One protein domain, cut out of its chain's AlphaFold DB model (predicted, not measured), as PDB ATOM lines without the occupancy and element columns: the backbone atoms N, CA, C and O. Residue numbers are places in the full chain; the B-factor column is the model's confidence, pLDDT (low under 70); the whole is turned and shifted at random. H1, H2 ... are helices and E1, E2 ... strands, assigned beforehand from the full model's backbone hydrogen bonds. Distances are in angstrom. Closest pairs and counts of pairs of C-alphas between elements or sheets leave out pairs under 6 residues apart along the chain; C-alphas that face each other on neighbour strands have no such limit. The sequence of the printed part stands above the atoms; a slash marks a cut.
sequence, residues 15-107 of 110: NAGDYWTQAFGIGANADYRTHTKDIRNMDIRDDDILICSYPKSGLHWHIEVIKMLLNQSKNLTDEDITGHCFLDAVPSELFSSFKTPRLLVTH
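What this domain is: This is residues 15 to 107 of the 110 residues of the protein "Sulfotransfer_1 domain-containing protein" of Biomphalaria glabrata (UniProt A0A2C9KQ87). With little regular structure, the domain has a small middle of two parallel strands, E2 and E3, with helix H2 near them and E1 and H1 toward the opposite end. A long stretch without named elements, residues 71 to 102, folds back from H2, and its residues 85 to 86 pair with E3. Of 93 printed residues, 33 are in named elements, E1, H1, E2, H2, E3, class mixed; the whole is compact, radius of gyration of the C-alphas 13.9 A, spans 41 by 26 by 22 A.

How they stand to each other: E1, residues 20 to 22, pairs with no named strand. E2, residues 49 to 52, and E3, residues 103 to 106, have N 51 and O 104 within hydrogen-bond range, 2.8 A. With H2, residues 59 to 70, they form a strand-helix-strand unit, parallel strands joined through a helix, its crossover right-handed. H1, residues 32 to 41, is apart from H2; in both, every O i to N i+4 pair is within range.

Where its parts are: E1, 6.8 A long, begins at C-alpha 20 (-30.396, 45.840, 405.202). H1 measures 14.2 A, E2 9.9 A, H2 16.6 A; E3, 10.2 A, ends at C-alpha 106 (-16.578, 48.023, 403.785).

The domain as a whole: The printed part has no cut. H2 to E3 is a long link. Residues 23 to 29 and 79 to 84 have pLDDT under 70.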
ATOM      1  N   ASN A  15     -32.383  48.759 401.134       85.94
ATOM      2  CA  ASN A  15     -32.583  47.352 400.800       85.94
ATOM      3  C   ASN A  15     -31.484  46.904 399.833       85.94
ATOM      4  O   ASN A  15     -31.614  47.141 398.636       85.94
ATOM      5  N   ALA A  16     -30.438  46.241 400.331       86.44
ATOM      6  CA  ALA A  16     -29.330  45.738 399.513       86.44
ATOM      7  C   ALA A  16     -29.563  44.316 398.968       86.44
ATOM      8  O   ALA A  16     -28.689  43.734 398.329       86.44
ATOM      9  N   GLY A  17     -30.747  43.738 399.183       86.06
ATOM     10  CA  GLY A  17     -31.020  42.347 398.840       86.06
ATOM     11  C   GLY A  17     -30.942  41.441 400.038       86.06
ATOM     12  O   GLY A  17     -31.935  41.299 400.749       86.06
ATOM     13  N   ASP A  18     -29.779  40.834 400.226       83.62
ATOM     14  CA  ASP A  18     -29.571  39.803 401.245       83.62
ATOM     15  C   ASP A  18     -29.418  40.401 402.654       83.62
ATOM     16  O   ASP A  18     -29.509  39.691 403.653       83.62
ATOM     17  N   TYR A  19     -29.214  41.720 402.744       86.31
ATOM     18  CA  TYR A  19     -29.094  42.453 403.998       86.31
ATOM     19  C   TYR A  19     -29.696  43.863 403.898       86.31
ATOM     20  O   TYR A  19     -29.956  44.394 402.814       86.31
ATOM     21  N   TRP A  20     -29.926  44.465 405.065       84.69
ATOM     22  CA  TRP A  20     -30.396  45.840 405.202       84.69
ATOM     23  C   TRP A  20     -29.231  46.752 405.570       84.69
ATOM     24  O   TRP A  20     -28.455  46.439 406.476       84.69
ATOM     25  N   THR A  21     -29.120  47.887 404.891       78.69
ATOM     26  CA  THR A  21     -28.111  48.906 405.177       78.69
ATOM     27  C   THR A  21     -28.692  49.984 406.088       78.69
ATOM     28  O   THR A  21     -29.897  50.263 406.089       78.69
ATOM     29  N   GLN A  22     -27.821  50.605 406.881       70.38
ATOM     30  CA  GLN A  22     -28.170  51.827 407.605       70.38
ATOM     31  C   GLN A  22     -28.437  52.952 406.591       70.38
ATOM     32  O   GLN A  22     -27.856  52.943 405.508       70.38
ATOM     33  N   ALA A  23     -29.293  53.923 406.930       63.94
ATOM     34  CA  ALA A  23     -29.621  55.059 406.058       63.94
ATOM     35  C   ALA A  23     -28.485  56.092 405.944       63.94
ATOM     36  O   ALA A  23     -28.658  57.269 406.259       63.94
ATOM     37  N   PHE A  24     -27.320  55.658 405.477       65.94
ATOM     38  CA  PHE A  24     -26.322  56.548 404.906       65.94
ATOM     39  C   PHE A  24     -26.620  56.661 403.412       65.94
ATOM     40  O   PHE A  24     -26.692  55.653 402.711       65.94
ATOM     41  N   GLY A  25     -26.884  57.879 402.941       63.72
ATOM     42  CA  GLY A  25     -27.227  58.112 401.542       63.72
ATOM     43  C   GLY A  25     -26.026  57.858 400.640       63.72
ATOM     44  O   GLY A  25     -25.023  58.562 400.741       63.72
ATOM     45  N   ILE A  26     -26.150  56.890 399.736       68.56
ATOM     46  CA  ILE A  26     -25.182  56.619 398.668       68.56
ATOM     47  C   ILE A  26     -25.523  57.573 397.511       68.56
ATOM     48  O   ILE A  26     -26.103  57.195 396.502       68.56
ATOM     49  N   GLY A  27     -25.324  58.877 397.718       64.06
ATOM     50  CA  GLY A  27     -25.881  59.902 396.826       64.06
ATOM     51  C   GLY A  27     -27.423  59.908 396.781       64.06
ATOM     52  O   GLY A  27     -28.102  59.082 397.386       64.06
ATOM     53  N   ALA A  28     -28.012  60.884 396.086       56.91
ATOM     54  CA  ALA A  28     -29.467  61.090 396.110       56.91
ATOM     55  C   ALA A  28     -30.287  59.987 395.400       56.91
ATOM     56  O   ALA A  28     -31.485  59.891 395.650       56.91
ATOM     57  N   ASN A  29     -29.666  59.168 394.536       62.84
ATOM     58  CA  ASN A  29     -30.367  58.270 393.605       62.84
ATOM     59  C   ASN A  29     -29.793  56.839 393.505       62.84
ATOM     60  O   ASN A  29     -30.214  56.105 392.612       62.84
ATOM     61  N   ALA A  30     -28.832  56.421 394.340       72.25
ATOM     62  CA  ALA A  30     -28.260  55.082 394.168       72.25
ATOM     63  C   ALA A  30     -29.184  53.978 394.697       72.25
ATOM     64  O   ALA A  30     -29.751  54.062 395.791       72.25
ATOM     65  N   ASP A  31     -29.293  52.906 393.914       86.50
ATOM     66  CA  ASP A  31     -29.938  51.663 394.316       86.50
ATOM     67  C   ASP A  31     -28.956  50.796 395.117       86.50
ATOM     68  O   ASP A  31     -27.911  50.389 394.610       86.50
ATOM     69  N   TYR A  32     -29.312  50.469 396.362       85.88
ATOM     70  CA  TYR A  32     -28.441  49.713 397.267       85.88
ATOM     71  C   TYR A  32     -28.080  48.322 396.728       85.88
ATOM     72  O   TYR A  32     -26.965  47.863 396.952       85.88
ATOM     73  N   ARG A  33     -28.979  47.644 395.995       89.44
ATOM     74  CA  ARG A  33     -28.687  46.320 395.406       89.44
ATOM     75  C   ARG A  33     -27.634  46.412 394.313       89.44
ATOM     76  O   ARG A  33     -26.752  45.558 394.247       89.44
ATOM     77  N   THR A  34     -27.763  47.402 393.439       90.81
ATOM     78  CA  THR A  34     -26.799  47.669 392.369       90.81
ATOM     79  C   THR A  34     -25.456  48.048 392.971       90.81
ATOM     80  O   THR A  34     -24.461  47.402 392.667       90.81
ATOM     81  N   HIS A  35     -25.447  48.950 393.953       89.50
ATOM     82  CA  HIS A  35     -24.224  49.361 394.641       89.50
ATOM     83  C   HIS A  35     -23.477  48.192 395.299       89.50
ATOM     84  O   HIS A  35     -22.274  48.028 395.118       89.50
ATOM     85  N   THR A  36     -24.187  47.309 396.007       90.12
ATOM     86  CA  THR A  36     -23.586  46.094 396.582       90.12
ATOM     87  C   THR A  36     -22.973  45.192 395.508       90.12
ATOM     88  O   THR A  36     -21.927  44.586 395.741       90.12
ATOM     89  N   LYS A  37     -23.603  45.071 394.332       91.44
ATOM     90  CA  LYS A  37     -23.028  44.309 393.211       91.44
ATOM     91  C   LYS A  37     -21.783  44.987 392.654       91.44
ATOM     92  O   LYS A  37     -20.826  44.284 392.353       91.44
ATOM     93  N   ASP A  38     -21.777  46.309 392.558       92.44
ATOM     94  CA  ASP A  38     -20.624  47.060 392.067       92.44
ATOM     95  C   ASP A  38     -19.422  46.902 393.001       92.44
ATOM     96  O   ASP A  38     -18.321  46.638 392.531       92.44
ATOM     97  N   ILE A  39     -19.635  46.949 394.324       92.25
ATOM     98  CA  ILE A  39     -18.589  46.641 395.317       92.25
ATOM     99  C   ILE A  39     -18.040  45.224 395.111       92.25
ATOM    100  O   ILE A  39     -16.834  45.020 395.156       92.25
ATOM    101  N   ARG A  40     -18.905  44.231 394.871       90.62
ATOM    102  CA  ARG A  40     -18.477  42.835 394.664       90.62
ATOM    103  C   ARG A  40     -17.720  42.613 393.352       90.62
ATOM    104  O   ARG A  40     -16.935  41.676 393.276       90.62
ATOM    105  N   ASN A  41     -17.973  43.439 392.340       93.06
ATOM    106  CA  ASN A  41     -17.402  43.306 390.998       93.06
ATOM    107  C   ASN A  41     -16.290  44.327 390.705       93.06
ATOM    108  O   ASN A  41     -15.842  44.406 389.563       93.06
ATOM    109  N   MET A  42     -15.876  45.135 391.684       92.38
ATOM    110  CA  MET A  42     -14.850  46.154 391.473       92.38
ATOM    111  C   MET A  42     -13.479  45.537 391.177       92.38
ATOM    112  O   MET A  42     -13.120  44.488 391.714       92.38
ATOM    113  N   ASP A  43     -12.670  46.252 390.396       93.19
ATOM    114  CA  ASP A  43     -11.283  45.866 390.151       93.19
ATOM    115  C   ASP A  43     -10.428  46.070 391.413       93.19
ATOM    116  O   ASP A  43     -10.260  47.200 391.903       93.19
ATOM    117  N   ILE A  44      -9.855  44.974 391.911       93.12
ATOM    118  CA  ILE A  44      -8.875  44.954 393.002       93.12
ATOM    119  C   ILE A  44      -7.462  45.058 392.420       93.12
ATOM    120  O   ILE A  44      -7.143  44.427 391.414       93.12
ATOM    121  N   ARG A  45      -6.621  45.876 393.054       93.19
ATOM    122  CA  ARG A  45      -5.191  46.041 392.754       93.19
ATOM    123  C   ARG A  45      -4.364  45.250 393.763       93.19
ATOM    124  O   ARG A  45      -4.776  45.087 394.909       93.19
ATOM    125  N   ASP A  46      -3.169  44.830 393.358       95.38
ATOM    126  CA  ASP A  46      -2.257  44.042 394.204       95.38
ATOM    127  C   ASP A  46      -1.810  44.774 395.483       95.38
ATOM    128  O   ASP A  46      -1.395  44.144 396.453       95.38
ATOM    129  N   ASP A  47      -1.883  46.105 395.489       93.56
ATOM    130  CA  ASP A  47      -1.498  46.976 396.599       93.56
ATOM    131  C   ASP A  47      -2.687  47.566 397.370       93.56
ATOM    132  O   ASP A  47      -2.510  48.452 398.215       93.56
ATOM    133  N   ASP A  48      -3.898  47.072 397.112       93.00
ATOM    134  CA  ASP A  48      -5.061  47.441 397.904       93.00
ATOM    135  C   ASP A  48      -5.018  46.809 399.292       93.00
ATOM    136  O   ASP A  48      -4.670  45.642 399.484       93.00
ATOM    137  N   ILE A  49      -5.478  47.577 400.276       93.12
ATOM    138  CA  ILE A  49      -5.705  47.100 401.634       93.12
ATOM    139  C   ILE A  49      -7.203  47.155 401.893       93.12
ATOM    140  O   ILE A  49      -7.787  48.237 401.936       93.12
ATOM    141  N   LEU A  50      -7.820  45.989 402.086       92.94
ATOM    142  CA  LEU A  50      -9.247  45.865 402.367       92.94
ATOM    143  C   LEU A  50      -9.498  45.638 403.863       92.94
ATOM    144  O   LEU A  50      -9.073  44.632 404.431       92.94
ATOM    145  N   ILE A  51     -10.242  46.549 404.493       92.69
ATOM    146  CA  ILE A  51     -10.779  46.379 405.844       92.69
ATOM    147  C   ILE A  51     -12.256  45.997 405.753       92.69
ATOM    148  O   ILE A  51     -13.111  46.829 405.440       92.69
ATOM    149  N   CYS A  52     -12.560  44.758 406.130       92.50
ATOM    150  CA  CYS A  52     -13.926  44.294 406.348       92.50
ATOM    151  C   CYS A  52     -14.242  44.346 407.843       92.50
ATOM    152  O   CYS A  52     -13.540  43.748 408.657       92.50
ATOM    153  N   SER A  53     -15.299  45.056 408.228       90.62
ATOM    154  CA  SER A  53     -15.715  45.135 409.633       90.62
ATOM    155  C   SER A  53     -17.229  45.214 409.756       90.62
ATOM    156  O   SER A  53     -17.907  45.586 408.805       90.62
ATOM    157  N   TYR A  54     -17.780  44.895 410.926       90.88
ATOM    158  CA  TYR A  54     -19.183  45.199 411.205       90.88
ATOM    159  C   TYR A  54     -19.311  46.670 411.642       90.88
ATOM    160  O   TYR A  54     -18.409  47.186 412.315       90.88
ATOM    161  N   PRO A  55     -20.406  47.383 411.313       87.94
ATOM    162  CA  PRO A  55     -20.554  48.772 411.717       87.94
ATOM    163  C   PRO A  55     -20.343  48.963 413.220       87.94
ATOM    164  O   PRO A  55     -20.892  48.238 414.047       87.94
ATOM    165  N   LYS A  56     -19.566  49.995 413.569       87.88
ATOM    166  CA  LYS A  56     -19.250  50.389 414.955       87.88
ATOM    167  C   LYS A  56     -18.363  49.407 415.741       87.88
ATOM    168  O   LYS A  56     -18.187  49.611 416.937       87.88
ATOM    169  N   SER A  57     -17.711  48.434 415.102       91.00
ATOM    170  CA  SER A  57     -16.768  47.509 415.762       91.00
ATOM    171  C   SER A  57     -15.325  48.043 415.875       91.00
ATOM    172  O   SER A  57     -14.370  47.277 415.808       91.00
ATOM    173  N   GLY A  58     -15.140  49.363 415.995       88.88
ATOM    174  CA  GLY A  58     -13.801  49.966 416.107       88.88
ATOM    175  C   GLY A  58     -13.059  50.168 414.779       88.88
ATOM    176  O   GLY A  58     -11.831  50.208 414.770       88.88
ATOM    177  N   LEU A  59     -13.777  50.328 413.661       88.62
ATOM    178  CA  LEU A  59     -13.188  50.612 412.343       88.62
ATOM    179  C   LEU A  59     -12.205  51.798 412.369       88.62
ATOM    180  O   LEU A  59     -11.117  51.709 411.810       88.62
ATOM    181  N   HIS A  60     -12.569  52.881 413.061       88.12
ATOM    182  CA  HIS A  60     -11.731  54.078 413.174       88.12
ATOM    183  C   HIS A  60     -10.329  53.768 413.724       88.12
ATOM    184  O   HIS A  60      -9.340  54.269 413.203       88.12
ATOM    185  N   TRP A  61     -10.230  52.888 414.727       90.00
ATOM    186  CA  TRP A  61      -8.940  52.490 415.296       90.00
ATOM    187  C   TRP A  61      -8.102  51.667 414.315       90.00
ATOM    188  O   TRP A  61      -6.901  51.891 414.204       90.00
ATOM    189  N   HIS A  62      -8.722  50.740 413.582       91.12
ATOM    190  CA  HIS A  62      -8.008  49.903 412.613       91.12
ATOM    191  C   HIS A  62      -7.465  50.723 411.441       91.12
ATOM    192  O   HIS A  62      -6.327  50.513 411.024       91.12
ATOM    193  N   ILE A  63      -8.255  51.683 410.950       90.19
ATOM    194  CA  ILE A  63      -7.830  52.633 409.917       90.19
ATOM    195  C   ILE A  63      -6.555  53.354 410.356       90.19
ATOM    196  O   ILE A  63      -5.580  53.393 409.611       90.19
ATOM    197  N   GLU A  64      -6.543  53.886 411.576       90.12
ATOM    198  CA  GLU A  64      -5.419  54.680 412.055       90.12
ATOM    199  C   GLU A  64      -4.146  53.849 412.235       90.12
ATOM    200  O   GLU A  64      -3.071  54.262 411.805       90.12
ATOM    201  N   VAL A  65      -4.269  52.624 412.757       91.44
ATOM    202  CA  VAL A  65      -3.145  51.677 412.825       91.44
ATOM    203  C   VAL A  65      -2.566  51.409 411.432       91.44
ATOM    204  O   VAL A  65      -1.349  51.407 411.263       91.44
ATOM    205  N   ILE A  66      -3.408  51.224 410.412       91.31
ATOM    206  CA  ILE A  66      -2.938  50.982 409.041       91.31
ATOM    207  C   ILE A  66      -2.262  52.224 408.452       91.31
ATOM    208  O   ILE A  66      -1.204  52.096 407.838       91.31
ATOM    209  N   LYS A  67      -2.800  53.429 408.679       88.12
ATOM    210  CA  LYS A  67      -2.159  54.688 408.251       88.12
ATOM    211  C   LYS A  67      -0.775  54.848 408.873       88.12
ATOM    212  O   LYS A  67       0.175  55.193 408.177       88.12
ATOM    213  N   MET A  68      -0.645  54.545 410.162       91.00
ATOM    214  CA  MET A  68       0.635  54.552 410.870       91.00
ATOM    215  C   MET A  68       1.642  53.575 410.245       91.00
ATOM    216  O   MET A  68       2.794  53.946 410.025       91.00
ATOM    217  N   LEU A  69       1.209  52.360 409.890       92.94
ATOM    218  CA  LEU A  69       2.053  51.370 409.210       92.94
ATOM    219  C   LEU A  69       2.481  51.830 407.809       92.94
ATOM    220  O   LEU A  69       3.666  51.754 407.485       92.94
ATOM    221  N   LEU A  70       1.547  52.348 407.004       89.25
ATOM    222  CA  LEU A  70       1.815  52.862 405.654       89.25
ATOM    223  C   LEU A  70       2.788  54.045 405.667       89.25
ATOM    224  O   LEU A  70       3.694  54.113 404.840       89.25
ATOM    225  N   ASN A  71       2.632  54.945 406.637       88.62
ATOM    226  CA  ASN A  71       3.478  56.127 406.793       88.62
ATOM    227  C   ASN A  71       4.764  55.852 407.585       88.62
ATOM    228  O   ASN A  71       5.538  56.779 407.814       88.62
ATOM    229  N   GLN A  72       4.980  54.612 408.044       93.19
ATOM    230  CA  GLN A  72       6.093  54.227 408.920       93.19
ATOM    231  C   GLN A  72       6.243  55.162 410.132       93.19
ATOM    232  O   GLN A  72       7.342  55.537 410.544       93.19
ATOM    233  N   SER A  73       5.108  55.558 410.701       92.56
ATOM    234  CA  SER A  73       5.010  56.563 411.752       92.56
ATOM    235  C   SER A  73       4.353  55.980 412.994       92.56
ATOM    236  O   SER A  73       3.514  55.088 412.927       92.56
ATOM    237  N   LYS A  74       4.718  56.525 414.155       91.62
ATOM    238  CA  LYS A  74       4.055  56.246 415.437       91.62
ATOM    239  C   LYS A  74       3.002  57.295 415.815       91.62
ATOM    240  O   LYS A  74       2.378  57.177 416.865       91.62
ATOM    241  N   ASN A  75       2.872  58.343 415.009       90.44
ATOM    242  CA  ASN A  75       1.990  59.465 415.285       90.44
ATOM    243  C   ASN A  75       0.693  59.316 414.507       90.44
ATOM    244  O   ASN A  75       0.715  58.860 413.362       90.44
ATOM    245  N   LEU A  76      -0.387  59.779 415.129       85.25
ATOM    246  CA  LEU A  76      -1.659  59.936 414.449       85.25
ATOM    247  C   LEU A  76      -1.512  60.961 413.328       85.25
ATOM    248  O   LEU A  76      -0.784  61.948 413.474       85.25
ATOM    249  N   THR A  77      -2.186  60.729 412.213       78.06
ATOM    250  CA  THR A  77      -2.260  61.727 411.140       78.06
ATOM    251  C   THR A  77      -3.441  62.665 411.378       78.06
ATOM    252  O   THR A  77      -4.533  62.191 411.678       78.06
ATOM    253  N   ASP A  78      -3.254  63.968 411.152       74.00
ATOM    254  CA  ASP A  78      -4.354  64.951 411.158       74.00
ATOM    255  C   ASP A  78      -5.259  64.834 409.913       74.00
ATOM    256  O   ASP A  78      -6.243  65.559 409.775       74.00
ATOM    257  N   GLU A  79      -4.919  63.933 408.983       68.56
ATOM    258  CA  GLU A  79      -5.730  63.653 407.805       68.56
ATOM    259  C   GLU A  79      -7.070  63.051 408.210       68.56
ATOM    260  O   GLU A  79      -7.149  61.978 408.820       68.56
ATOM    261  N   ASP A  80      -8.118  63.757 407.806       61.88
ATOM    262  CA  ASP A  80      -9.495  63.427 408.100       61.88
ATOM    263  C   ASP A  80      -9.846  62.035 407.543       61.88
ATOM    264  O   ASP A  80      -9.512  61.677 406.408       61.88
ATOM    265  N   ILE A  81     -10.536  61.222 408.346       58.22
ATOM    266  CA  ILE A  81     -10.911  59.843 407.971       58.22
ATOM    267  C   ILE A  81     -11.873  59.778 406.773       58.22
ATOM    268  O   ILE A  81     -12.151  58.714 406.222       58.22
ATOM    269  N   THR A  82     -12.401  60.928 406.374       50.31
ATOM    270  CA  THR A  82     -13.255  61.164 405.210       50.31
ATOM    271  C   THR A  82     -12.522  60.996 403.877       50.31
ATOM    272  O   THR A  82     -13.185  60.866 402.853       50.31
ATOM    273  N   GLY A  83     -11.183  60.923 403.867       53.66
ATOM    274  CA  GLY A  83     -10.387  60.562 402.685       53.66
ATOM    275  C   GLY A  83     -10.330  59.057 402.378       53.66
ATOM    276  O   GLY A  83      -9.703  58.655 401.397       53.66
ATOM    277  N   HIS A  84     -10.945  58.208 403.208       62.03
ATOM    278  CA  HIS A  84     -10.924  56.756 403.033       62.03
ATOM    279  C   HIS A  84     -12.040  56.268 402.109       62.03
ATOM    280  O   HIS A  84     -13.151  56.797 402.097       62.03
ATOM    281  N   CYS A  85     -11.736  55.222 401.343       73.25
ATOM    282  CA  CYS A  85     -12.642  54.631 400.367       73.25
ATOM    283  C   CYS A  85     -13.684  53.776 401.094       73.25
ATOM    284  O   CYS A  85     -13.605  52.548 401.083       73.25
ATOM    285  N   PHE A  86     -14.625  54.422 401.783       86.88
ATOM    286  CA  PHE A  86     -15.759  53.739 402.389       86.88
ATOM    287  C   PHE A  86     -16.689  53.285 401.268       86.88
ATOM    288  O   PHE A  86     -17.548  54.037 400.803       86.88
ATOM    289  N   LEU A  87     -16.463  52.061 400.800       89.50
ATOM    290  CA  LEU A  87     -17.094  51.507 399.612       89.50
ATOM    291  C   LEU A  87     -18.614  51.565 399.724       89.50
ATOM    292  O   LEU A  87     -19.277  51.823 398.735       89.50
ATOM    293  N   ASP A  88     -19.167  51.431 400.929       86.44
ATOM    294  CA  ASP A  88     -20.615  51.439 401.141       86.44
ATOM    295  C   ASP A  88     -21.260  52.832 401.013       86.44
ATOM    296  O   ASP A  88     -22.484  52.916 401.009       86.44
ATOM    297  N   ALA A  89     -20.477  53.914 400.971       82.00
ATOM    298  CA  ALA A  89     -20.975  55.296 400.985       82.00
ATOM    299  C   ALA A  89     -20.496  56.133 399.791       82.00
ATOM    300  O   ALA A  89     -21.084  57.173 399.495       82.00
ATOM    301  N   VAL A  90     -19.437  55.697 399.108       85.31
ATOM    302  CA  VAL A  90     -18.901  56.380 397.928       85.31
ATOM    303  C   VAL A  90     -19.499  55.767 396.658       85.31
ATOM    304  O   VAL A  90     -19.532  54.543 396.574       85.31
ATOM    305  N   PRO A  91     -19.933  56.568 395.661       87.25
ATOM    306  CA  PRO A  91     -20.386  56.051 394.370       87.25
ATOM    307  C   PRO A  91     -19.350  55.145 393.689       87.25
ATOM    308  O   PRO A  91     -18.148  55.434 393.718       87.25
ATOM    309  N   SER A  92     -19.815  54.057 393.074       88.19
ATOM    310  CA  SER A  92     -18.957  53.017 392.494       88.19
ATOM    311  C   SER A  92     -18.075  53.525 391.353       88.19
ATOM    312  O   SER A  92     -16.958  53.041 391.160       88.19
ATOM    313  N   GLU A  93     -18.497  54.584 390.663       88.06
ATOM    314  CA  GLU A  93     -17.744  55.230 389.588       88.06
ATOM    315  C   GLU A  93     -16.418  55.836 390.072       88.06
ATOM    316  O   GLU A  93     -15.486  56.008 389.286       88.06
ATOM    317  N   LEU A  94     -16.304  56.147 391.368       87.69
ATOM    318  CA  LEU A  94     -15.100  56.736 391.952       87.69
ATOM    319  C   LEU A  94     -14.078  55.692 392.418       87.69
ATOM    320  O   LEU A  94     -12.934  56.064 392.688       87.69
ATOM    321  N   PHE A  95     -14.427  54.401 392.471       88.75
ATOM    322  CA  PHE A  95     -13.555  53.355 393.025       88.75
ATOM    323  C   PHE A  95     -12.187  53.284 392.337       88.75
ATOM    324  O   PHE A  95     -11.158  53.083 392.987       88.75
ATOM    325  N   SER A  96     -12.145  53.490 391.021       87.94
ATOM    326  CA  SER A  96     -10.908  53.476 390.234       87.94
ATOM    327  C   SER A  96     -10.078  54.759 390.380       87.94
ATOM    328  O   SER A  96      -8.870  54.731 390.145       87.94
ATOM    329  N   SER A  97     -10.687  55.869 390.801       88.12
ATOM    330  CA  SER A  97     -10.033  57.184 390.880       88.12
ATOM    331  C   SER A  97      -9.135  57.353 392.110       88.12
ATOM    332  O   SER A  97      -8.282  58.240 392.145       88.12
ATOM    333  N   PHE A  98      -9.304  56.494 393.118       85.88
ATOM    334  CA  PHE A  98      -8.560  56.580 394.366       85.88
ATOM    335  C   PHE A  98      -7.056  56.331 394.192       85.88
ATOM    336  O   PHE A  98      -6.623  55.426 393.464       85.88
ATOM    337  N   LYS A  99      -6.266  57.136 394.914       86.06
ATOM    338  CA  LYS A  99      -4.803  57.070 394.932       86.06
ATOM    339  C   LYS A  99      -4.323  55.785 395.611       86.06
ATOM    340  O   LYS A  99      -4.861  55.364 396.628       86.06
ATOM    341  N   THR A 100      -3.275  55.209 395.042       85.62
ATOM    342  CA  THR A 100      -2.595  54.005 395.519       85.62
ATOM    343  C   THR A 100      -1.547  54.309 396.617       85.62
ATOM    344  O   THR A 100      -0.897  55.359 396.525       85.62
ATOM    345  N   PRO A 101      -1.318  53.408 397.603       89.00
ATOM    346  CA  PRO A 101      -2.114  52.207 397.904       89.00
ATOM    347  C   PRO A 101      -3.500  52.589 398.436       89.00
ATOM    348  O   PRO A 101      -3.619  53.500 399.257       89.00
ATOM    349  N   ARG A 102      -4.561  51.928 397.946       89.88
ATOM    350  CA  ARG A 102      -5.932  52.269 398.354       89.88
ATOM    351  C   ARG A 102      -6.257  51.587 399.678       89.88
ATOM    352  O   ARG A 102      -6.173  50.366 399.789       89.88
ATOM    353  N   LEU A 103      -6.695  52.372 400.659       90.50
ATOM    354  CA  LEU A 103      -7.310  51.847 401.877       90.50
ATOM    355  C   LEU A 103      -8.824  51.740 401.673       90.50
ATOM    356  O   LEU A 103      -9.557  52.724 401.812       90.50
ATOM    357  N   LEU A 104      -9.266  50.541 401.305       92.38
ATOM    358  CA  LEU A 104     -10.653  50.191 401.026       92.38
ATOM    359  C   LEU A 104     -11.340  49.718 402.304       92.38
ATOM    360  O   LEU A 104     -10.806  48.892 403.044       92.38
ATOM    361  N   VAL A 105     -12.539  50.226 402.568       91.44
ATOM    362  CA  VAL A 105     -13.275  49.924 403.796       91.44
ATOM    363  C   VAL A 105     -14.708  49.562 403.459       91.44
ATOM    364  O   VAL A 105     -15.368  50.290 402.721       91.44
ATOM    365  N   THR A 106     -15.204  48.465 404.026       90.56
ATOM    366  CA  THR A 106     -16.578  48.023 403.785       90.56
ATOM    367  C   THR A 106     -17.208  47.320 404.987       90.56
ATOM    368  O   THR A 106     -16.533  46.675 405.800       90.56
ATOM    369  N   HIS A 107     -18.530  47.448 405.086       89.88
ATOM    370  CA  HIS A 107     -19.404  46.664 405.955       89.88
ATOM    371  C   HIS A 107     -20.295  45.685 405.182       89.88
ATOM    372  O   HIS A 107     -21.187  45.078 405.780       89.88
TER     373      HIS A 107